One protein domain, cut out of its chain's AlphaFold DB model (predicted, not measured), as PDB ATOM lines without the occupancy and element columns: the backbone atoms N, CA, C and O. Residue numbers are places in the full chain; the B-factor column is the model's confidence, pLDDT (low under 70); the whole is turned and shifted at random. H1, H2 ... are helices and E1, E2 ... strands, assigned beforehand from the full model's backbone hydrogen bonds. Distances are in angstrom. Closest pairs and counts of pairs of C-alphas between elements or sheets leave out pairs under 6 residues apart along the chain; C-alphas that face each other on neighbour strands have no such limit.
ATOM      1  N   LEU A 278     -12.653   5.592 -39.036       88.12
ATOM      2  CA  LEU A 278     -12.099   6.053 -37.764       88.12
ATOM      3  C   LEU A 278     -13.053   7.019 -37.043       88.12
ATOM      4  O   LEU A 278     -13.291   6.848 -35.852       88.12
ATOM      5  N   CYS A 279     -13.652   7.982 -37.749       90.94
ATOM      6  CA  CYS A 279     -14.663   8.875 -37.170       90.94
ATOM      7  C   CYS A 279     -15.881   8.089 -36.667       90.94
ATOM      8  O   CYS A 279     -16.350   8.347 -35.567       90.94
ATOM      9  N   GLN A 280     -16.343   7.082 -37.417       88.81
ATOM     10  CA  GLN A 280     -17.437   6.209 -36.980       88.81
ATOM     11  C   GLN A 280     -17.087   5.443 -35.697       88.81
ATOM     12  O   GLN A 280     -17.903   5.381 -34.780       88.81
ATOM     13  N   VAL A 281     -15.868   4.900 -35.594       86.88
ATOM     14  CA  VAL A 281     -15.392   4.262 -34.358       86.88
ATOM     15  C   VAL A 281     -15.370   5.269 -33.207       86.88
ATOM     16  O   VAL A 281     -15.788   4.935 -32.102       86.88
ATOM     17  N   LEU A 282     -14.940   6.510 -33.447       89.44
ATOM     18  CA  LEU A 282     -14.992   7.556 -32.427       89.44
ATOM     19  C   LEU A 282     -16.435   7.894 -32.016       89.44
ATOM     20  O   LEU A 282     -16.694   8.038 -30.823       89.44
ATOM     21  N   ASP A 283     -17.379   7.995 -32.952       89.56
ATOM     22  CA  ASP A 283     -18.799   8.247 -32.651       89.56
ATOM     23  C   ASP A 283     -19.400   7.116 -31.803       89.56
ATOM     24  O   ASP A 283     -20.131   7.341 -30.837       89.56
ATOM     25  N   GLU A 284     -19.017   5.882 -32.114       88.19
ATOM     26  CA  GLU A 284     -19.363   4.694 -31.346       88.19
ATOM     27  C   GLU A 284     -18.799   4.692 -29.918       88.19
ATOM     28  O   GLU A 284     -19.395   4.070 -29.036       88.19
ATOM     29  N   ILE A 285     -17.661   5.354 -29.695       84.69
ATOM     30  CA  ILE A 285     -17.069   5.580 -28.369       84.69
ATOM     31  C   ILE A 285     -17.797   6.717 -27.663       84.69
ATOM     32  O   ILE A 285     -18.147   6.583 -26.489       84.69
ATOM     33  N   LYS A 286     -18.084   7.810 -28.378       87.44
ATOM     34  CA  LYS A 286     -18.844   8.953 -27.863       87.44
ATOM     35  C   LYS A 286     -20.210   8.533 -27.327       87.44
ATOM     36  O   LYS A 286     -20.648   9.097 -26.333       87.44
ATOM     37  N   ALA A 287     -20.840   7.510 -27.906       84.81
ATOM     38  CA  ALA A 287     -22.090   6.949 -27.392       84.81
ATOM     39  C   ALA A 287     -22.010   6.456 -25.927       84.81
ATOM     40  O   ALA A 287     -23.040   6.338 -25.272       84.81
ATOM     41  N   SER A 288     -20.806   6.178 -25.409       84.00
ATOM     42  CA  SER A 288     -20.556   5.840 -23.994       84.00
ATOM     43  C   SER A 288     -20.082   7.024 -23.136       84.00
ATOM     44  O   SER A 288     -19.957   6.897 -21.920       84.00
ATOM     45  N   ALA A 289     -19.810   8.173 -23.756       84.12
ATOM     46  CA  ALA A 289     -19.390   9.398 -23.092       84.12
ATOM     47  C   ALA A 289     -20.592  10.318 -22.809       84.12
ATOM     48  O   ALA A 289     -21.742  10.007 -23.117       84.12
ATOM     49  N   THR A 290     -20.347  11.483 -22.204       81.56
ATOM     50  CA  THR A 290     -21.397  12.496 -22.021       81.56
ATOM     51  C   THR A 290     -21.877  13.015 -23.379       81.56
ATOM     52  O   THR A 290     -21.046  13.228 -24.264       81.56
ATOM     53  N   LEU A 291     -23.179  13.285 -23.527       78.44
ATOM     54  CA  LEU A 291     -23.806  13.699 -24.797       78.44
ATOM     55  C   LEU A 291     -23.046  14.845 -25.500       78.44
ATOM     56  O   LEU A 291     -22.748  14.759 -26.691       78.44
ATOM     57  N   ASN A 292     -22.607  15.836 -24.721       81.88
ATOM     58  CA  ASN A 292     -21.941  17.045 -25.221       81.88
ATOM     59  C   ASN A 292     -20.410  16.894 -25.301       81.88
ATOM     60  O   ASN A 292     -19.683  17.887 -25.298       81.88
ATOM     61  N   SER A 293     -19.893  15.661 -25.299       88.38
ATOM     62  CA  SER A 293     -18.458  15.428 -25.453       88.38
ATOM     63  C   SER A 293     -18.025  15.464 -26.917       88.38
ATOM     64  O   SER A 293     -18.774  15.093 -27.829       88.38
ATOM     65  N   VAL A 294     -16.784  15.885 -27.136       92.69
ATOM     66  CA  VAL A 294     -16.067  15.715 -28.397       92.69
ATOM     67  C   VAL A 294     -14.802  14.929 -28.132       92.69
ATOM     68  O   VAL A 294     -14.058  15.228 -27.197       92.69
ATOM     69  N   ILE A 295     -14.560  13.931 -28.974       94.75
ATOM     70  CA  ILE A 295     -13.316  13.177 -29.017       94.75
ATOM     71  C   ILE A 295     -12.673  13.449 -30.370       94.75
ATOM     72  O   ILE A 295     -13.332  13.319 -31.401       94.75
ATOM     73  N   TYR A 296     -11.401  13.829 -30.384       96.44
ATOM     74  CA  TYR A 296     -10.642  13.976 -31.621       96.44
ATOM     75  C   TYR A 296      -9.221  13.443 -31.481       96.44
ATOM     76  O   TYR A 296      -8.658  13.382 -30.387       96.44
ATOM     77  N   ILE A 297      -8.660  13.032 -32.613       94.31
ATOM     78  CA  ILE A 297      -7.296  12.530 -32.740       94.31
ATOM     79  C   ILE A 297      -6.521  13.514 -33.605       94.31
ATOM     80  O   ILE A 297      -6.977  13.859 -34.695       94.31
ATOM     81  N   MET A 298      -5.343  13.929 -33.148       95.06
ATOM     82  CA  MET A 298      -4.430  14.762 -33.926       95.06
ATOM     83  C   MET A 298      -3.026  14.166 -34.028       95.06
ATOM     84  O   MET A 298      -2.591  13.417 -33.149       95.06
ATOM     85  N   ASP A 299      -2.333  14.498 -35.114       93.56
ATOM     86  CA  ASP A 299      -0.942  14.106 -35.350       93.56
ATOM     87  C   ASP A 299       0.061  15.022 -34.614       93.56
ATOM     88  O   ASP A 299      -0.293  16.017 -33.975       93.56
ATOM     89  N   SER A 300       1.354  14.707 -34.729       92.81
ATOM     90  CA  SER A 300       2.451  15.517 -34.174       92.81
ATOM     91  C   SER A 300       2.628  16.892 -34.834       92.81
ATOM     92  O   SER A 300       3.430  17.699 -34.365       92.81
ATOM     93  N   ARG A 301       1.902  17.174 -35.920       93.50
ATOM     94  CA  ARG A 301       1.888  18.456 -36.637       93.50
ATOM     95  C   ARG A 301       0.632  19.273 -36.325       93.50
ATOM     96  O   ARG A 301       0.399  20.285 -36.983       93.50
ATOM     97  N   ALA A 302      -0.148  18.853 -35.330       94.75
ATOM     98  CA  ALA A 302      -1.387  19.501 -34.931       94.75
ATOM     99  C   ALA A 302      -2.475  19.480 -36.021       94.75
ATOM    100  O   ALA A 302      -3.285  20.403 -36.109       94.75
ATOM    101  N   ASN A 303      -2.502  18.451 -36.870       94.56
ATOM    102  CA  ASN A 303      -3.596  18.214 -37.810       94.56
ATOM    103  C   ASN A 303      -4.605  17.249 -37.199       94.56
ATOM    104  O   ASN A 303      -4.214  16.197 -36.691       94.56
ATOM    105  N   ILE A 304      -5.895  17.577 -37.275       94.88
ATOM    106  CA  ILE A 304      -6.958  16.685 -36.807       94.88
ATOM    107  C   ILE A 304      -7.185  15.599 -37.858       94.88
ATOM    108  O   ILE A 304      -7.567  15.877 -38.990       94.88
ATOM    109  N   ILE A 305      -6.946  14.352 -37.459       92.75
ATOM    110  CA  ILE A 305      -7.131  13.156 -38.282       92.75
ATOM    111  C   ILE A 305      -8.601  12.744 -38.297       92.75
ATOM    112  O   ILE A 305      -9.147  12.426 -39.347       92.75
ATOM    113  N   ALA A 306      -9.225  12.701 -37.121       93.69
ATOM    114  CA  ALA A 306     -10.592  12.235 -36.939       93.69
ATOM    115  C   ALA A 306     -11.224  12.922 -35.732       93.69
ATOM    116  O   ALA A 306     -10.527  13.241 -34.766       93.69
ATOM    117  N   MET A 307     -12.540  13.122 -35.771       95.12
ATOM    118  CA  MET A 307     -13.298  13.688 -34.657       95.12
ATOM    119  C   MET A 307     -14.735  13.167 -34.627       95.12
ATOM    120  O   MET A 307     -15.294  12.796 -35.658       95.12
ATOM    121  N   THR A 308     -15.329  13.159 -33.438       93.56
ATOM    122  CA  THR A 308     -16.727  12.772 -33.206       93.56
ATOM    123  C   THR A 308     -17.709  13.878 -33.550       93.56
ATOM    124  O   THR A 308     -17.356  15.056 -33.494       93.56
ATOM    125  N   GLY A 309     -18.980  13.515 -33.719       86.56
ATOM    126  CA  GLY A 309     -20.078  14.474 -33.865       86.56
ATOM    127  C   GLY A 309     -20.175  15.068 -35.267       86.56
ATOM    128  O   GLY A 309     -20.945  15.995 -35.494       86.56
ATOM    129  N   LEU A 310     -19.415  14.522 -36.215       86.06
ATOM    130  CA  LEU A 310     -19.584  14.832 -37.624       86.06
ATOM    131  C   LEU A 310     -20.689  13.942 -38.187       86.06
ATOM    132  O   LEU A 310     -20.672  12.726 -37.972       86.06
ATOM    133  N   ALA A 311     -21.623  14.522 -38.944       79.38
ATOM    134  CA  ALA A 311     -22.678  13.748 -39.595       79.38
ATOM    135  C   ALA A 311     -22.078  12.573 -40.386       79.38
ATOM    136  O   ALA A 311     -20.984  12.688 -40.935       79.38
ATOM    137  N   ASN A 312     -22.798  11.454 -40.491       75.12
ATOM    138  CA  ASN A 312     -22.352  10.277 -41.256       75.12
ATOM    139  C   ASN A 312     -22.186  10.550 -42.769       75.12
ATOM    140  O   ASN A 312     -21.791   9.658 -43.515       75.12
ATOM    141  N   ASN A 313     -22.471  11.774 -43.224       76.94
ATOM    142  CA  ASN A 313     -22.208  12.241 -44.576       76.94
ATOM    143  C   ASN A 313     -20.690  12.412 -44.796       76.94
ATOM    144  O   ASN A 313     -20.049  13.280 -44.193       76.94
ATOM    145  N   SER A 314     -20.121  11.585 -45.676       73.94
ATOM    146  CA  SER A 314     -18.696  11.590 -46.026       73.94
ATOM    147  C   SER A 314     -18.223  12.933 -46.592       73.94
ATOM    148  O   SER A 314     -17.085  13.326 -46.336       73.94
ATOM    149  N   THR A 315     -19.090  13.668 -47.295       81.00
ATOM    150  CA  THR A 315     -18.765  14.974 -47.886       81.00
ATOM    151  C   THR A 315     -18.545  16.033 -46.812       81.00
ATOM    152  O   THR A 315     -17.501  16.677 -46.788       81.00
ATOM    153  N   LEU A 316     -19.464  16.142 -45.853       82.06
ATOM    154  CA  LEU A 316     -19.359  17.115 -44.765       82.06
ATOM    155  C   LEU A 316     -18.159  16.818 -43.852       82.06
ATOM    156  O   LEU A 316     -17.421  17.720 -43.456       82.06
ATOM    157  N   ARG A 317     -17.918  15.532 -43.553       86.44
ATOM    158  CA  ARG A 317     -16.714  15.099 -42.822       86.44
ATOM    159  C   ARG A 317     -15.447  15.554 -43.527       86.44
ATOM    160  O   ARG A 317     -14.541  16.077 -42.881       86.44
ATOM    161  N   LYS A 318     -15.400  15.371 -44.846       85.75
ATOM    162  CA  LYS A 318     -14.279  15.798 -45.677       85.75
ATOM    163  C   LYS A 318     -14.110  17.318 -45.647       85.75
ATOM    164  O   LYS A 318     -12.991  17.759 -45.455       85.75
ATOM    165  N   GLU A 319     -15.164  18.115 -45.771       87.81
ATOM    166  CA  GLU A 319     -15.065  19.589 -45.735       87.81
ATOM    167  C   GLU A 319     -14.572  20.131 -44.384       87.81
ATOM    168  O   GLU A 319     -13.800  21.097 -44.314       87.81
ATOM    169  N   ILE A 320     -14.984  19.489 -43.289       90.62
ATOM    170  CA  ILE A 320     -14.565  19.877 -41.941       90.62
ATOM    171  C   ILE A 320     -13.118  19.446 -41.685       90.62
ATOM    172  O   ILE A 320     -12.314  20.254 -41.224       90.62
ATOM    173  N   LEU A 321     -12.756  18.203 -42.002       91.50
ATOM    174  CA  LEU A 321     -11.432  17.655 -41.688       91.50
ATOM    175  C   LEU A 321     -10.365  17.948 -42.742       91.50
ATOM    176  O   LEU A 321      -9.184  17.838 -42.430       91.50
ATOM    177  N   ILE A 322     -10.736  18.315 -43.970       89.75
ATOM    178  CA  ILE A 322      -9.801  18.614 -45.057       89.75
ATOM    179  C   ILE A 322     -10.054  20.001 -45.618       89.75
ATOM    180  O   ILE A 322     -11.154  20.342 -46.041       89.75
ATOM    181  N   SER A 323      -8.978  20.773 -45.705       88.69
ATOM    182  CA  SER A 323      -8.946  22.051 -46.404       88.69
ATOM    183  C   SER A 323      -7.823  22.009 -47.436       88.69
ATOM    184  O   SER A 323      -6.708  21.596 -47.125       88.69
ATOM    185  N   ASN A 324      -8.119  22.388 -48.683       87.00
ATOM    186  CA  ASN A 324      -7.141  22.441 -49.779       87.00
ATOM    187  C   ASN A 324      -6.364  21.128 -50.002       87.00
ATOM    188  O   ASN A 324      -5.177  21.136 -50.318       87.00
ATOM    189  N   GLY A 325      -7.024  19.986 -49.803       82.50
ATOM    190  CA  GLY A 325      -6.400  18.676 -49.984       82.50
ATOM    191  C   GLY A 325      -5.412  18.270 -48.878       82.50
ATOM    192  O   GLY A 325      -4.632  17.338 -49.068       82.50
ATOM    193  N   ALA A 326      -5.439  18.930 -47.721       85.44
ATOM    194  CA  ALA A 326      -4.674  18.546 -46.540       85.44
ATOM    195  C   ALA A 326      -5.578  18.446 -45.306       85.44
ATOM    196  O   ALA A 326      -6.615  19.105 -45.238       85.44
ATOM    197  N   LEU A 327      -5.175  17.636 -44.322       90.25
ATOM    198  CA  LEU A 327      -5.849  17.601 -43.024       90.25
ATOM    199  C   LEU A 327      -5.840  18.993 -42.388       90.25
ATOM    200  O   LEU A 327      -4.845  19.718 -42.440       90.25
ATOM    201  N   ARG A 328      -6.967  19.353 -41.782       94.31
ATOM    202  CA  ARG A 328      -7.180  20.648 -41.158       94.31
ATOM    203  C   ARG A 328      -6.364  20.738 -39.865       94.31
ATOM    204  O   ARG A 328      -6.454  19.873 -38.991       94.31
ATOM    205  N   SER A 329      -5.574  21.802 -39.736       95.25
ATOM    206  CA  SER A 329      -4.822  22.079 -38.510       95.25
ATOM    207  C   SER A 329      -5.745  22.587 -37.405       95.25
ATOM    208  O   SER A 329      -6.713  23.299 -37.686       95.25
ATOM    209  N   ILE A 330      -5.413  22.301 -36.144       95.06
ATOM    210  CA  ILE A 330      -6.129  22.816 -34.969       95.06
ATOM    211  C   ILE A 330      -6.326  24.341 -35.007       95.06
ATOM    212  O   ILE A 330      -7.356  24.842 -34.569       95.06
ATOM    213  N   PHE A 331      -5.395  25.075 -35.622       94.75
ATOM    214  CA  PHE A 331      -5.432  26.538 -35.720       94.75
ATOM    215  C   PHE A 331      -6.476  27.079 -36.705       94.75
ATOM    216  O   PHE A 331      -6.708  28.281 -36.756       94.75
ATOM    217  N   SER A 332      -7.096  26.210 -37.502       95.69
ATOM    218  CA  SER A 332      -8.075  26.594 -38.529       95.69
ATOM    219  C   SER A 332      -9.520  26.237 -38.172       95.69
ATOM    220  O   SER A 332     -10.433  26.417 -38.982       95.69
ATOM    221  N   PHE A 333      -9.743  25.743 -36.953       94.56
ATOM    222  CA  PHE A 333     -11.075  25.609 -36.375       94.56
ATOM    223  C   PHE A 333     -11.453  26.935 -35.709       94.56
ATOM    224  O   PHE A 333     -10.767  27.370 -34.790       94.56
ATOM    225  N   SER A 334     -12.517  27.592 -36.184       94.50
ATOM    226  CA  SER A 334     -13.006  28.857 -35.611       94.50
ATOM    227  C   SER A 334     -13.567  28.652 -34.200       94.50
ATOM    228  O   SER A 334     -14.186  27.622 -33.926       94.50
ATOM    229  N   SER A 335     -13.399  29.649 -33.327       92.25
ATOM    230  CA  SER A 335     -14.040  29.693 -32.008       92.25
ATOM    231  C   SER A 335     -15.565  29.707 -32.087       92.25
ATOM    232  O   SER A 335     -16.207  29.202 -31.175       92.25
ATOM    233  N   ASP A 336     -16.132  30.243 -33.169       91.75
ATOM    234  CA  ASP A 336     -17.582  30.431 -33.295       91.75
ATOM    235  C   ASP A 336     -18.279  29.122 -33.678       91.75
ATOM    236  O   ASP A 336     -19.311  28.767 -33.121       91.75
ATOM    237  N   ASN A 337     -17.666  28.364 -34.592       88.69
ATOM    238  CA  ASN A 337     -18.222  27.102 -35.085       88.69
ATOM    239  C   ASN A 337     -17.741  25.887 -34.279       88.69
ATOM    240  O   ASN A 337     -18.421  24.867 -34.236       88.69
ATOM    241  N   PHE A 338     -16.553  25.967 -33.668       92.56
ATOM    242  CA  PHE A 338     -15.918  24.849 -32.964       92.56
ATOM    243  C   PHE A 338     -15.224  25.292 -31.655       92.56
ATOM    244  O   PHE A 338     -14.018  25.080 -31.495       92.56
ATOM    245  N   PRO A 339     -15.954  25.842 -30.661       91.19
ATOM    246  CA  PRO A 339     -15.368  26.499 -29.481       91.19
ATOM    247  C   PRO A 339     -14.416  25.642 -28.613       91.19
ATOM    248  O   PRO A 339     -13.266  26.007 -28.437       91.19
ATOM    249  N   LEU A 340     -14.829  24.481 -28.093       90.69
ATOM    250  CA  LEU A 340     -14.001  23.464 -27.406       90.69
ATOM    251  C   LEU A 340     -12.896  22.913 -28.296       90.69
ATOM    252  O   LEU A 340     -11.815  22.726 -27.770       90.69
ATOM    253  N   VAL A 341     -13.094  22.612 -29.585       94.12
ATOM    254  CA  VAL A 341     -11.978  22.117 -30.414       94.12
ATOM    255  C   VAL A 341     -10.909  23.201 -30.515       94.12
ATOM    256  O   VAL A 341      -9.756  22.929 -30.193       94.12
ATOM    257  N   ASN A 342     -11.292  24.436 -30.847       94.75
ATOM    258  CA  ASN A 342     -10.394  25.592 -30.870       94.75
ATOM    259  C   ASN A 342      -9.715  25.814 -29.503       94.75
ATOM    260  O   ASN A 342      -8.490  25.902 -29.416       94.75
ATOM    261  N   TYR A 343     -10.496  25.819 -28.422       93.81
ATOM    262  CA  TYR A 343     -10.009  26.077 -27.071       93.81
ATOM    263  C   TYR A 343      -9.106  24.958 -26.544       93.81
ATOM    264  O   TYR A 343      -7.974  25.207 -26.136       93.81
ATOM    265  N   THR A 344      -9.591  23.713 -26.550       93.62
ATOM    266  CA  THR A 344      -8.844  22.563 -26.021       93.62
ATOM    267  C   THR A 344      -7.564  22.361 -26.794       93.62
ATOM    268  O   THR A 344      -6.526  22.215 -26.164       93.62
ATOM    269  N   SER A 345      -7.598  22.426 -28.127       92.88
ATOM    270  CA  SER A 345      -6.402  22.208 -28.937       92.88
ATOM    271  C   SER A 345      -5.316  23.245 -28.661       92.88
ATOM    272  O   SER A 345      -4.146  22.876 -28.564       92.88
ATOM    273  N   ARG A 346      -5.691  24.511 -28.428       92.56
ATOM    274  CA  ARG A 346      -4.762  25.553 -27.980       92.56
ATOM    275  C   ARG A 346      -4.143  25.219 -26.626       92.56
ATOM    276  O   ARG A 346      -2.923  25.283 -26.502       92.56
ATOM    277  N   VAL A 347      -4.945  24.812 -25.639       94.19
ATOM    278  CA  VAL A 347      -4.412  24.440 -24.317       94.19
ATOM    279  C   VAL A 347      -3.508  23.207 -24.405       94.19
ATOM    280  O   VAL A 347      -2.460  23.183 -23.768       94.19
ATOM    281  N   VAL A 348      -3.859  22.206 -25.223       94.12
ATOM    282  CA  VAL A 348      -2.995  21.035 -25.452       94.12
ATOM    283  C   VAL A 348      -1.671  21.455 -26.084       94.12
ATOM    284  O   VAL A 348      -0.616  20.988 -25.660       94.12
ATOM    285  N   TYR A 349      -1.716  22.330 -27.088       95.25
ATOM    286  CA  TYR A 349      -0.527  22.811 -27.782       95.25
ATOM    287  C   TYR A 349       0.393  23.613 -26.852       95.25
ATOM    288  O   TYR A 349       1.600  23.380 -26.834       95.25
ATOM    289  N   GLU A 350      -0.172  24.501 -26.033       93.94
ATOM    290  CA  GLU A 350       0.568  25.254 -25.014       93.94
ATOM    291  C   GLU A 350       1.171  24.321 -23.951       93.94
ATOM    292  O   GLU A 350       2.350  24.450 -23.623       93.94
ATOM    293  N   TYR A 351       0.411  23.331 -23.467       92.44
ATOM    294  CA  TYR A 351       0.901  22.342 -22.501       92.44
ATOM    295  C   TYR A 351       2.046  21.487 -23.051       92.44
ATOM    296  O   TYR A 351       3.009  21.209 -22.340       92.44
ATOM    297  N   ALA A 352       1.973  21.109 -24.326       92.69
ATOM    298  CA  ALA A 352       3.035  20.380 -25.009       92.69
ATOM    299  C   ALA A 352       4.270  21.255 -25.316       92.69
ATOM    300  O   ALA A 352       5.136  20.844 -26.083       92.69
ATOM    301  N   GLY A 353       4.356  22.476 -24.775       92.88
ATOM    302  CA  GLY A 353       5.475  23.383 -25.023       92.88
ATOM    303  C   GLY A 353       5.550  23.837 -26.479       92.88
ATOM    304  O   GLY A 353       6.643  24.070 -26.985       92.88
ATOM    305  N   GLN A 354       4.400  23.926 -27.157       94.50
ATOM    306  CA  GLN A 354       4.290  24.234 -28.587       94.50
ATOM    307  C   GLN A 354       4.945  23.183 -29.502       94.50
ATOM    308  O   GLN A 354       5.127  23.420 -30.700       94.50
ATOM    309  N   ASP A 355       5.240  21.993 -28.969       92.25
ATOM    310  CA  ASP A 355       5.774  20.867 -29.723       92.25
ATOM    311  C   ASP A 355       4.979  19.582 -29.451       92.25
ATOM    312  O   ASP A 355       5.133  18.891 -28.445       92.25
ATOM    313  N   LEU A 356       4.134  19.201 -30.409       92.25
ATOM    314  CA  LEU A 356       3.387  17.949 -30.334       92.25
ATOM    315  C   LEU A 356       4.223  16.727 -30.732       92.25
ATOM    316  O   LEU A 356       3.648  15.642 -30.799       92.25
ATOM    317  N   LYS A 357       5.538  16.832 -30.967       92.06
ATOM    318  CA  LYS A 357       6.396  15.673 -31.275       92.06
ATOM    319  C   LYS A 357       6.758  14.846 -30.044       92.06
ATOM    320  O   LYS A 357       6.808  13.624 -30.148       92.06
ATOM    321  N   SER A 358       6.970  15.466 -28.883       87.00
ATOM    322  CA  SER A 358       7.339  14.751 -27.653       87.00
ATOM    323  C   SER A 358       6.118  14.169 -26.950       87.00
ATOM    324  O   SER A 358       5.123  14.872 -26.775       87.00
ATOM    325  N   ASN A 359       6.168  12.907 -26.521       85.69
ATOM    326  CA  ASN A 359       5.105  12.333 -25.689       85.69
ATOM    327  C   ASN A 359       4.953  13.122 -24.385       85.69
ATOM    328  O   ASN A 359       5.930  13.614 -23.827       85.69
ATOM    329  N   PHE A 360       3.718  13.220 -23.910       88.12
ATOM    330  CA  PHE A 360       3.401  13.833 -22.628       88.12
ATOM    331  C   PHE A 360       2.431  12.937 -21.856       88.12
ATOM    332  O   PHE A 360       1.669  12.170 -22.454       88.12
ATOM    333  N   SER A 361       2.511  13.002 -20.527       89.81
ATOM    334  CA  SER A 361       1.710  12.172 -19.630       89.81
ATOM    335  C   SER A 361       0.226  12.471 -19.774       89.81
ATOM    336  O   SER A 361      -0.158  13.632 -19.933       89.81
ATOM    337  N   ASP A 362      -0.590  11.432 -19.626       92.00
ATOM    338  CA  ASP A 362      -2.036  11.561 -19.517       92.00
ATOM    339  C   ASP A 362      -2.412  12.567 -18.431       92.00
ATOM    340  O   ASP A 362      -1.875  12.564 -17.321       92.00
ATOM    341  N   THR A 363      -3.332  13.454 -18.773       93.06
ATOM    342  CA  THR A 363      -3.620  14.624 -17.953       93.06
ATOM    343  C   THR A 363      -5.036  15.110 -18.205       93.06
ATOM    344  O   THR A 363      -5.609  14.923 -19.281       93.06
ATOM    345  N   GLN A 364      -5.619  15.715 -17.176       93.38
ATOM    346  CA  GLN A 364      -6.974  16.228 -17.189       93.38
ATOM    347  C   GLN A 364      -6.969  17.665 -16.689       93.38
ATOM    348  O   GLN A 364      -6.410  17.969 -15.634       93.38
ATOM    349  N   TRP A 365      -7.655  18.539 -17.416       88.94
ATOM    350  CA  TRP A 365      -7.756  19.949 -17.077       88.94
ATOM    351  C   TRP A 365      -9.195  20.414 -16.986       88.94
ATOM    352  O   TRP A 365     -10.118  19.874 -17.601       88.94
ATOM    353  N   ARG A 366      -9.359  21.475 -16.202       90.12
ATOM    354  CA  ARG A 366     -10.566  22.290 -16.154       90.12
ATOM    355  C   ARG A 366     -10.154  23.711 -16.487       90.12
ATOM    356  O   ARG A 366      -9.454  24.335 -15.696       90.12
ATOM    357  N   SER A 367     -10.558  24.202 -17.651       88.88
ATOM    358  CA  SER A 367     -10.182  25.538 -18.109       88.88
ATOM    359  C   SER A 367     -11.221  26.083 -19.082       88.88
ATOM    360  O   SER A 367     -11.825  25.317 -19.828       88.88
ATOM    361  N   GLY A 368     -11.477  27.393 -19.035       84.44
ATOM    362  CA  GLY A 368     -12.404  28.063 -19.961       84.44
ATOM    363  C   GLY A 368     -13.848  27.560 -19.902       84.44
ATOM    364  O   GLY A 368     -14.552  27.624 -20.897       84.44
ATOM    365  N   GLY A 369     -14.290  27.007 -18.768       86.38
ATOM    366  CA  GLY A 369     -15.613  26.381 -18.674       86.38
ATOM    367  C   GLY A 369     -15.696  25.002 -19.334       86.38
ATOM    368  O   GLY A 369     -16.784  24.455 -19.436       86.38
ATOM    369  N   PHE A 370     -14.569  24.403 -19.715       88.06
ATOM    370  CA  PHE A 370     -14.494  23.053 -20.260       88.06
ATOM    371  C   PHE A 370     -13.744  22.121 -19.312       88.06
ATOM    372  O   PHE A 370     -12.869  22.543 -18.548       88.06
ATOM    373  N   MET A 371     -14.086  20.838 -19.368       90.38
ATOM    374  CA  MET A 371     -13.295  19.761 -18.789       90.38
ATOM    375  C   MET A 371     -12.805  18.886 -19.929       90.38
ATOM    376  O   MET A 371     -13.605  18.450 -20.751       90.38
ATOM    377  N   PHE A 372     -11.505  18.638 -19.989       91.75
ATOM    378  CA  PHE A 372     -10.940  17.803 -21.037       91.75
ATOM    379  C   PHE A 372      -9.774  16.982 -20.516       91.75
ATOM    380  O   PHE A 372      -9.079  17.369 -19.578       91.75
ATOM    381  N   GLN A 373      -9.608  15.823 -21.127       93.44
ATOM    382  CA  GLN A 373      -8.529  14.889 -20.899       93.44
ATOM    383  C   GLN A 373      -7.762  14.707 -22.190       93.44
ATOM    384  O   GLN A 373      -8.342  14.682 -23.281       93.44
ATOM    385  N   VAL A 374      -6.455  14.560 -22.042       94.81
ATOM    386  CA  VAL A 374      -5.567  14.307 -23.156       94.81
ATOM    387  C   VAL A 374      -4.655  13.154 -22.819       94.81
ATOM    388  O   VAL A 374      -4.076  13.108 -21.736       94.81
ATOM    389  N   SER A 375      -4.535  12.256 -23.786       93.38
ATOM    390  CA  SER A 375      -3.607  11.136 -23.767       93.38
ATOM    391  C   SER A 375      -2.772  11.182 -25.042       93.38
ATOM    392  O   SER A 375      -3.267  11.564 -26.108       93.38
ATOM    393  N   SER A 376      -1.502  10.796 -24.955       91.81
ATOM    394  CA  SER A 376      -0.627  10.698 -26.126       91.81
ATOM    395  C   SER A 376      -0.054   9.293 -26.258       91.81
ATOM    396  O   SER A 376       0.303   8.659 -25.270       91.81
ATOM    397  N   THR A 377      -0.001   8.780 -27.485       87.69
ATOM    398  CA  THR A 377       0.530   7.446 -27.780       87.69
ATOM    399  C   THR A 377       1.312   7.460 -29.085       87.69
ATOM    400  O   THR A 377       1.039   8.263 -29.975       87.69
ATOM    401  N   THR A 378       2.303   6.584 -29.210       84.31
ATOM    402  CA  THR A 378       3.085   6.416 -30.438       84.31
ATOM    403  C   THR A 378       2.837   5.023 -30.996       84.31
ATOM    404  O   THR A 378       3.104   4.030 -30.325       84.31
ATOM    405  N   ILE A 379       2.339   4.948 -32.229       72.94
ATOM    406  CA  ILE A 379       2.069   3.696 -32.938       72.94
ATOM    407  C   ILE A 379       2.882   3.727 -34.231       72.94
ATOM    408  O   ILE A 379       2.722   4.639 -35.039       72.94
ATOM    409  N   TRP A 380       3.782   2.756 -34.403       72.56
ATOM    410  CA  TRP A 380       4.669   2.638 -35.573       72.56
ATOM    411  C   TRP A 380       5.468   3.915 -35.881       72.56
ATOM    412  O   TRP A 380       5.585   4.337 -37.025       72.56
ATOM    413  N   GLY A 381       5.984   4.571 -34.837       74.56
ATOM    414  CA  GLY A 381       6.748   5.820 -34.961       74.56
ATOM    415  C   GLY A 381       5.900   7.072 -35.214       74.56
ATOM    416  O   GLY A 381       6.418   8.184 -35.139       74.56
ATOM    417  N   CYS A 382       4.592   6.925 -35.442       76.69
ATOM    418  CA  CYS A 382       3.658   8.040 -35.553       76.69
ATOM    419  C   CYS A 382       3.055   8.354 -34.183       76.69
ATOM    420  O   CYS A 382       2.418   7.501 -33.561       76.69
ATOM    421  N   LYS A 383       3.234   9.591 -33.714       87.12
ATOM    422  CA  LYS A 383       2.596  10.068 -32.487       87.12
ATOM    423  C   LYS A 383       1.175  10.553 -32.769       87.12
ATOM    424  O   LYS A 383       0.954  11.369 -33.664       87.12
ATOM    425  N   TYR A 384       0.251  10.095 -31.936       88.38
ATOM    426  CA  TYR A 384      -1.147  10.484 -31.911       88.38
ATOM    427  C   TYR A 384      -1.483  11.091 -30.555       88.38
ATOM    428  O   TYR A 384      -1.091  10.577 -29.507       88.38
ATOM    429  N   THR A 385      -2.230  12.186 -30.585       93.44
ATOM    430  CA  THR A 385      -2.789  12.808 -29.389       93.44
ATOM    431  C   THR A 385      -4.299  12.662 -29.433       93.44
ATOM    432  O   THR A 385      -4.929  13.086 -30.401       93.44
ATOM    433  N   ILE A 386      -4.865  12.053 -28.397       94.00
ATOM    434  CA  ILE A 386      -6.300  11.847 -28.239       94.00
ATOM    435  C   ILE A 386      -6.789  12.875 -27.232       94.00
ATOM    436  O   ILE A 386      -6.314  12.910 -26.098       94.00
ATOM    437  N   VAL A 387      -7.742  13.698 -27.647       95.00
ATOM    438  CA  VAL A 387      -8.377  14.691 -26.786       95.00
ATOM    439  C   VAL A 387      -9.835  14.310 -26.620       95.00
ATOM    440  O   VAL A 387     -10.536  14.104 -27.606       95.00
ATOM    441  N   SER A 388     -10.293  14.232 -25.375       93.69
ATOM    442  CA  SER A 388     -11.706  14.109 -25.027       93.69
ATOM    443  C   SER A 388     -12.097  15.311 -24.184       93.69
ATOM    444  O   SER A 388     -11.495  15.548 -23.141       93.69
ATOM    445  N   GLY A 389     -13.073  16.092 -24.628       91.56
ATOM    446  CA  GLY A 389     -13.528  17.282 -23.918       91.56
ATOM    447  C   GLY A 389     -15.040  17.346 -23.820       91.56
ATOM    448  O   GLY A 389     -15.737  16.825 -24.682       91.56
ATOM    449  N   ALA A 390     -15.544  18.006 -22.783       89.81
ATOM    450  CA  ALA A 390     -16.949  18.343 -22.624       89.81
ATOM    451  C   ALA A 390     -17.083  19.733 -21.976       89.81
ATOM    452  O   ALA A 390     -16.240  20.116 -21.150       89.81
ATOM    453  N   PRO A 391     -18.135  20.502 -22.303       85.81
ATOM    454  CA  PRO A 391     -18.467  21.695 -21.543       85.81
ATOM    455  C   PRO A 391     -18.742  21.314 -20.091       85.81
ATOM    456  O   PRO A 391     -19.374  20.299 -19.786       85.81
ATOM    457  N   LYS A 392     -18.250  22.138 -19.166       78.56
ATOM    458  CA  LYS A 392     -18.648  22.057 -17.766       78.56
ATOM    459  C   LYS A 392     -20.149  22.285 -17.760       78.56
ATOM    460  O   LYS A 392     -20.597  23.357 -18.154       78.56
ATOM    461  N   ARG A 393     -20.904  21.278 -17.313       66.06
ATOM    462  CA  ARG A 393     -22.351  21.391 -17.120       66.06
ATOM    463  C   ARG A 393     -22.613  22.686 -16.359       66.06
ATOM    464  O   ARG A 393     -22.221  22.802 -15.193       66.06
ATOM    465  N   LEU A 394     -23.200  23.666 -17.043       57.12
ATOM    466  CA  LEU A 394     -23.625  24.896 -16.409       57.12
ATOM    467  C   LEU A 394     -24.783  24.483 -15.505       57.12
ATOM    468  O   LEU A 394     -25.889  24.212 -15.964       57.12
ATOM    469  N   VAL A 395     -24.502  24.306 -14.216       54.31
ATOM    470  CA  VAL A 395     -25.564  24.152 -13.229       54.31
ATOM    471  C   VAL A 395     -26.222  25.518 -13.172       54.31
ATOM    472  O   VAL A 395     -25.661  26.447 -12.594       54.31
ATOM    473  N   ILE A 396     -27.362  25.662 -13.845       52.06
ATOM    474  CA  ILE A 396     -28.174  26.870 -13.758       52.06
ATOM    475  C   ILE A 396     -28.714  26.919 -12.336       52.06
ATOM    476  O   ILE A 396     -29.727  26.308 -11.999       52.06
ATOM    477  N   VAL A 397     -27.981  27.615 -11.473       46.16
ATOM    478  CA  VAL A 397     -28.461  27.983 -10.154       46.16
ATOM    479  C   VAL A 397     -29.298  29.246 -10.340       46.16
ATOM    480  O   VAL A 397     -28.776  30.352 -10.354       46.16
ATOM    481  N   SER A 398     -30.611  29.038 -10.434       45.75
ATOM    482  CA  SER A 398     -31.670  30.012 -10.140       45.75
ATOM    483  C   SER A 398     -32.119  31.003 -11.232       45.75
ATOM    484  O   SER A 398     -31.365  31.807 -11.764       45.75
ATOM    485  N   ALA A 399     -33.429  30.905 -11.485       51.31
ATOM    486  CA  ALA A 399     -34.435  31.866 -11.939       51.31
ATOM    487  C   ALA A 399     -34.012  33.207 -12.585       51.31
ATOM    488  O   ALA A 399     -33.348  34.039 -11.977       51.31
ATOM    489  N   LYS A 400     -34.642  33.484 -13.739       51.75
ATOM    490  CA  LYS A 400     -34.881  34.803 -14.374       51.75
ATOM    491  C   LYS A 400     -33.876  35.386 -15.371       51.75
ATOM    492  O   LYS A 400     -34.120  36.492 -15.842       51.75
ATOM    493  N   THR A 401     -32.857  34.664 -15.820       45.91
ATOM    494  CA  THR A 401     -32.112  35.084 -17.024       45.91
ATOM    495  C   THR A 401     -32.254  34.039 -18.127       45.91
ATOM    496  O   THR A 401     -32.014  32.856 -17.908       45.91
ATOM    497  N   HIS A 402     -32.747  34.469 -19.294       46.25
ATOM    498  CA  HIS A 402     -32.911  33.655 -20.500       46.25
ATOM    499  C   HIS A 402     -31.539  33.252 -21.064       46.25
ATOM    500  O   HIS A 402     -31.069  33.829 -22.037       46.25
ATOM    501  N   PHE A 403     -30.895  32.264 -20.454       46.03
ATOM    502  CA  PHE A 403     -29.895  31.443 -21.128       46.03
ATOM    503  C   PHE A 403     -30.478  30.039 -21.253       46.03
ATOM    504  O   PHE A 403     -30.826  29.416 -20.246       46.03
ATOM    505  N   SER A 404     -30.673  29.589 -22.495       45.25
ATOM    506  CA  SER A 404     -31.230  28.270 -22.792       45.25
ATOM    507  C   SER A 404     -30.275  27.192 -22.249       45.25
ATOM    508  O   SER A 404     -29.111  27.175 -22.645       45.25
ATOM    509  N   PRO A 405     -30.706  26.300 -21.338       44.81
ATOM    510  CA  PRO A 405     -29.841  25.308 -20.683       44.81
ATOM    511  C   PRO A 405     -29.290  24.196 -21.586       44.81
ATOM    512  O   PRO A 405     -28.590  23.312 -21.095       44.81
ATOM    513  N   GLU A 406     -29.655  24.188 -22.865       45.75
ATOM    514  CA  GLU A 406     -29.503  23.038 -23.760       45.75
ATOM    515  C   GLU A 406     -28.761  23.375 -25.058       45.75
ATOM    516  O   GLU A 406     -28.900  22.670 -26.053       45.75
ATOM    517  N   GLU A 407     -27.952  24.432 -25.077       44.97
ATOM    518  CA  GLU A 407     -27.003  24.594 -26.175       44.97
ATOM    519  C   GLU A 407     -25.991  23.435 -26.107       44.97
ATOM    520  O   GLU A 407     -25.154  23.354 -25.200       44.97
ATOM    521  N   ASP A 408     -26.115  22.484 -27.045       50.78
ATOM    522  CA  ASP A 408     -25.080  21.492 -27.331       50.78
ATOM    523  C   ASP A 408     -23.755  22.234 -27.542       50.78
ATOM    524  O   ASP A 408     -23.705  23.429 -27.815       50.78
ATOM    525  N   TYR A 409     -22.648  21.527 -27.429       47.38
ATOM    526  CA  TYR A 409     -21.308  22.065 -27.560       47.38
ATOM    527  C   TYR A 409     -21.059  22.833 -28.901       47.38
ATOM    528  O   TYR A 409     -20.142  23.650 -28.994       47.38
ATOM    529  N   LEU A 410     -21.918  22.652 -29.913       47.81
ATOM    530  CA  LEU A 410     -21.952  23.424 -31.170       47.81
ATOM    531  C   LEU A 410     -22.956  24.603 -31.180       47.81
ATOM    532  O   LEU A 410     -23.228  25.176 -32.235       47.81
ATOM    533  N   GLY A 411     -23.503  24.973 -30.023       44.47
ATOM    534  CA  GLY A 411     -24.419  26.096 -29.839       44.47
ATOM    535  C   GLY A 411     -25.862  25.844 -30.284       44.47
ATOM    536  O   GLY A 411     -26.495  26.802 -30.708       44.47
ATOM    537  N   ASP A 412     -26.384  24.608 -30.245       39.31
ATOM    538  CA  ASP A 412     -27.787  24.349 -30.614       39.31
ATOM    539  C   ASP A 412     -28.432  23.141 -29.928       39.31
ATOM    540  O   ASP A 412     -27.835  22.080 -29.799       39.31
ATOM    541  N   THR A 413     -29.716  23.278 -29.592       41.28
ATOM    542  CA  THR A 413     -30.653  22.193 -29.232       41.28
ATOM    543  C   THR A 413     -31.038  21.307 -30.425       41.28
ATOM    544  O   THR A 413     -31.816  20.360 -30.289       41.28
ATOM    545  N   ILE A 414     -30.531  21.617 -31.618       44.56
ATOM    546  CA  ILE A 414     -30.919  21.002 -32.882       44.56
ATOM    547  C   ILE A 414     -29.765  20.125 -33.366       44.56
ATOM    548  O   ILE A 414     -28.667  20.605 -33.631       44.56
ATOM    549  N   ASN A 415     -30.058  18.828 -33.466       45.38
ATOM    550  CA  ASN A 415     -29.290  17.767 -34.117       45.38
ATOM    551  C   ASN A 415     -28.249  18.334 -35.107       45.38
ATOM    552  O   ASN A 415     -28.628  18.879 -36.141       45.38
ATOM    553  N   SER A 416     -26.948  18.243 -34.802       47.00
ATOM    554  CA  SER A 416     -25.870  18.938 -35.537       47.00
ATOM    555  C   SER A 416     -25.845  18.637 -37.045       47.00
ATOM    556  O   SER A 416     -25.309  19.412 -37.834       47.00
ATOM    557  N   SER A 417     -26.456  17.526 -37.464       46.69
ATOM    558  CA  SER A 417     -26.698  17.190 -38.868       46.69
ATOM    559  C   SER A 417     -27.574  18.217 -39.596       46.69
ATOM    560  O   SER A 417     -27.356  18.457 -40.778       46.69
ATOM    561  N   GLN A 418     -28.530  18.839 -38.909       45.31
ATOM    562  CA  GLN A 418     -29.503  19.767 -39.480       45.31
ATOM    563  C   GLN A 418     -28.872  21.136 -39.751       45.31
ATOM    564  O   GLN A 418     -28.859  21.570 -40.894       45.31
ATOM    565  N   LYS A 419     -28.198  21.743 -38.767       46.19
ATOM    566  CA  LYS A 419     -27.509  23.030 -38.968       46.19
ATOM    567  C   LYS A 419     -26.338  22.950 -39.946       46.19
ATOM    568  O   LYS A 419     -26.100  23.898 -40.691       46.19
ATOM    569  N   LEU A 420     -25.612  21.830 -39.986       48.59
ATOM    570  CA  LEU A 420     -24.561  21.635 -40.988       48.59
ATOM    571  C   LEU A 420     -25.149  21.470 -42.401       48.59
ATOM    572  O   LEU A 420     -24.593  22.027 -43.344       48.59
ATOM    573  N   ASN A 421     -26.298  20.802 -42.554       49.22
ATOM    574  CA  ASN A 421     -27.029  20.775 -43.827       49.22
ATOM    575  C   ASN A 421     -27.561  22.171 -44.217       49.22
ATOM    576  O   ASN A 421     -27.484  22.563 -45.383       49.22
ATOM    577  N   ASP A 422     -28.031  22.953 -43.244       48.94
ATOM    578  CA  ASP A 422     -28.533  24.314 -43.466       48.94
ATOM    579  C   ASP A 422     -27.397  25.288 -43.836       48.94
ATOM    580  O   ASP A 422     -27.565  26.154 -44.688       48.94
ATOM    581  N   SER A 423     -26.196  25.100 -43.282       46.53
ATOM    582  CA  SER A 423     -25.017  25.920 -43.605       46.53
ATOM    583  C   SER A 423     -24.470  25.629 -45.007       46.53
ATOM    584  O   SER A 423     -24.059  26.545 -45.715       46.53
ATOM    585  N   VAL A 424     -24.491  24.359 -45.436       49.00
ATOM    586  CA  VAL A 424     -24.088  23.971 -46.798       49.00
ATOM    587  C   VAL A 424     -25.081  24.515 -47.827       49.00
ATOM    588  O   VAL A 424     -24.655  25.039 -48.853       49.00
ATOM    589  N   SER A 425     -26.386  24.479 -47.537       45.59
ATOM    590  CA  SER A 425     -27.416  25.000 -48.451       45.59
ATOM    591  C   SER A 425     -27.406  26.525 -48.625       45.59
ATOM    592  O   SER A 425     -27.924  27.009 -49.625       45.59
ATOM    593  N   GLN A 426     -26.774  27.281 -47.721       41.25
ATOM    594  CA  GLN A 426     -26.589  28.735 -47.859       41.25
ATOM    595  C   GLN A 426     -25.311  29.141 -48.616       41.25
ATOM    596  O   GLN A 426     -25.104  30.327 -48.864       41.25
ATOM    597  N   SER A 427     -24.447  28.184 -48.974       36.25
ATOM    598  CA  SER A 427     -23.165  28.442 -49.656       36.25
ATOM    599  C   SER A 427     -23.169  28.168 -51.168       36.25
ATOM    600  O   SER A 427     -22.105  28.207 -51.788       36.25
TER     601      SER A 427
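This is residues 278 to 427 of the 428 residues of an uncharacterized protein of Gonapodya prolifera (strain JEL478) (UniProt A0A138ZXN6). A twisted sheet of five strands curls round H3 on one face, while H1 packs on the other face near E2 and E1 and H2 grazes the E2 edge. After E5 a long tail, with residues 397 to 403 sticking out free, loops away and folds back to H4 near H2. The printed part has 150 residues with four named helices and five named strands, in the order H1 E1 E2 H2 H3 E3 E4 E5 H4. The sheet, order E2 E1 E5 E4 E3, is antiparallel; the class is mixed. The whole is compact, radius of gyration of the C-alphas 15.9 A, spanning 53 by 37 by 26 A.

H1, residues 278 to 286, is on the sheet, at a height over the sheet of 7.7 A. E1, residues 294 to 299, and edge strand E2, residues 304 to 307, form a hairpin, with N 297 and O 306 within hydrogen-bond range at 2.9 A. The closest C-alphas of H1 and E2 are those of Cys 279 and Ala 306, 5.3 A apart. H2, residues 314 to 321, only grazes the sheet with residues 317 to 321. H3, residues 339 to 351, is on the opposite face from H1, giving three layers, helices on both faces of the sheet. E3, residues 363 to 367, E4, residues 370 to 379, and E5, residues 382 to 391, form a meander, each strand the antiparallel neighbour of the one before; N 365 and O 372, and N 373 and O 388, are each 2.8 A apart. E5 also pairs with E1, N 296 and O 387 at 2.9 A. The closest C-alphas of H3 and E5 are those of Leu 340 and Gly 389, 7.1 A apart. H4, residues 416 to 425, is close but not clearly touching H2, C-alphas of Leu 316 and Leu 420 being closest at 7.9 A. Every O i to N i+4 pair is within hydrogen-bond range in H1, H2, H3 and H4.

H1 begins at C-alpha 278, (-12.099, 6.053, -37.764). E1 measures 16.7 A, H3 18.2 A, E4 28.5 A and E5 29.5 A. H4 ends at C-alpha 425, (-27.416, 25.000, -48.451).

The C-alphas farthest apart, of Trp 380 and Lys 400, are 55.2 A apart. The printed part has no cut. The links H2 to H3, H3 to E3 and E5 to H4 are long. Residues 393 to 427 have pLDDT under 70.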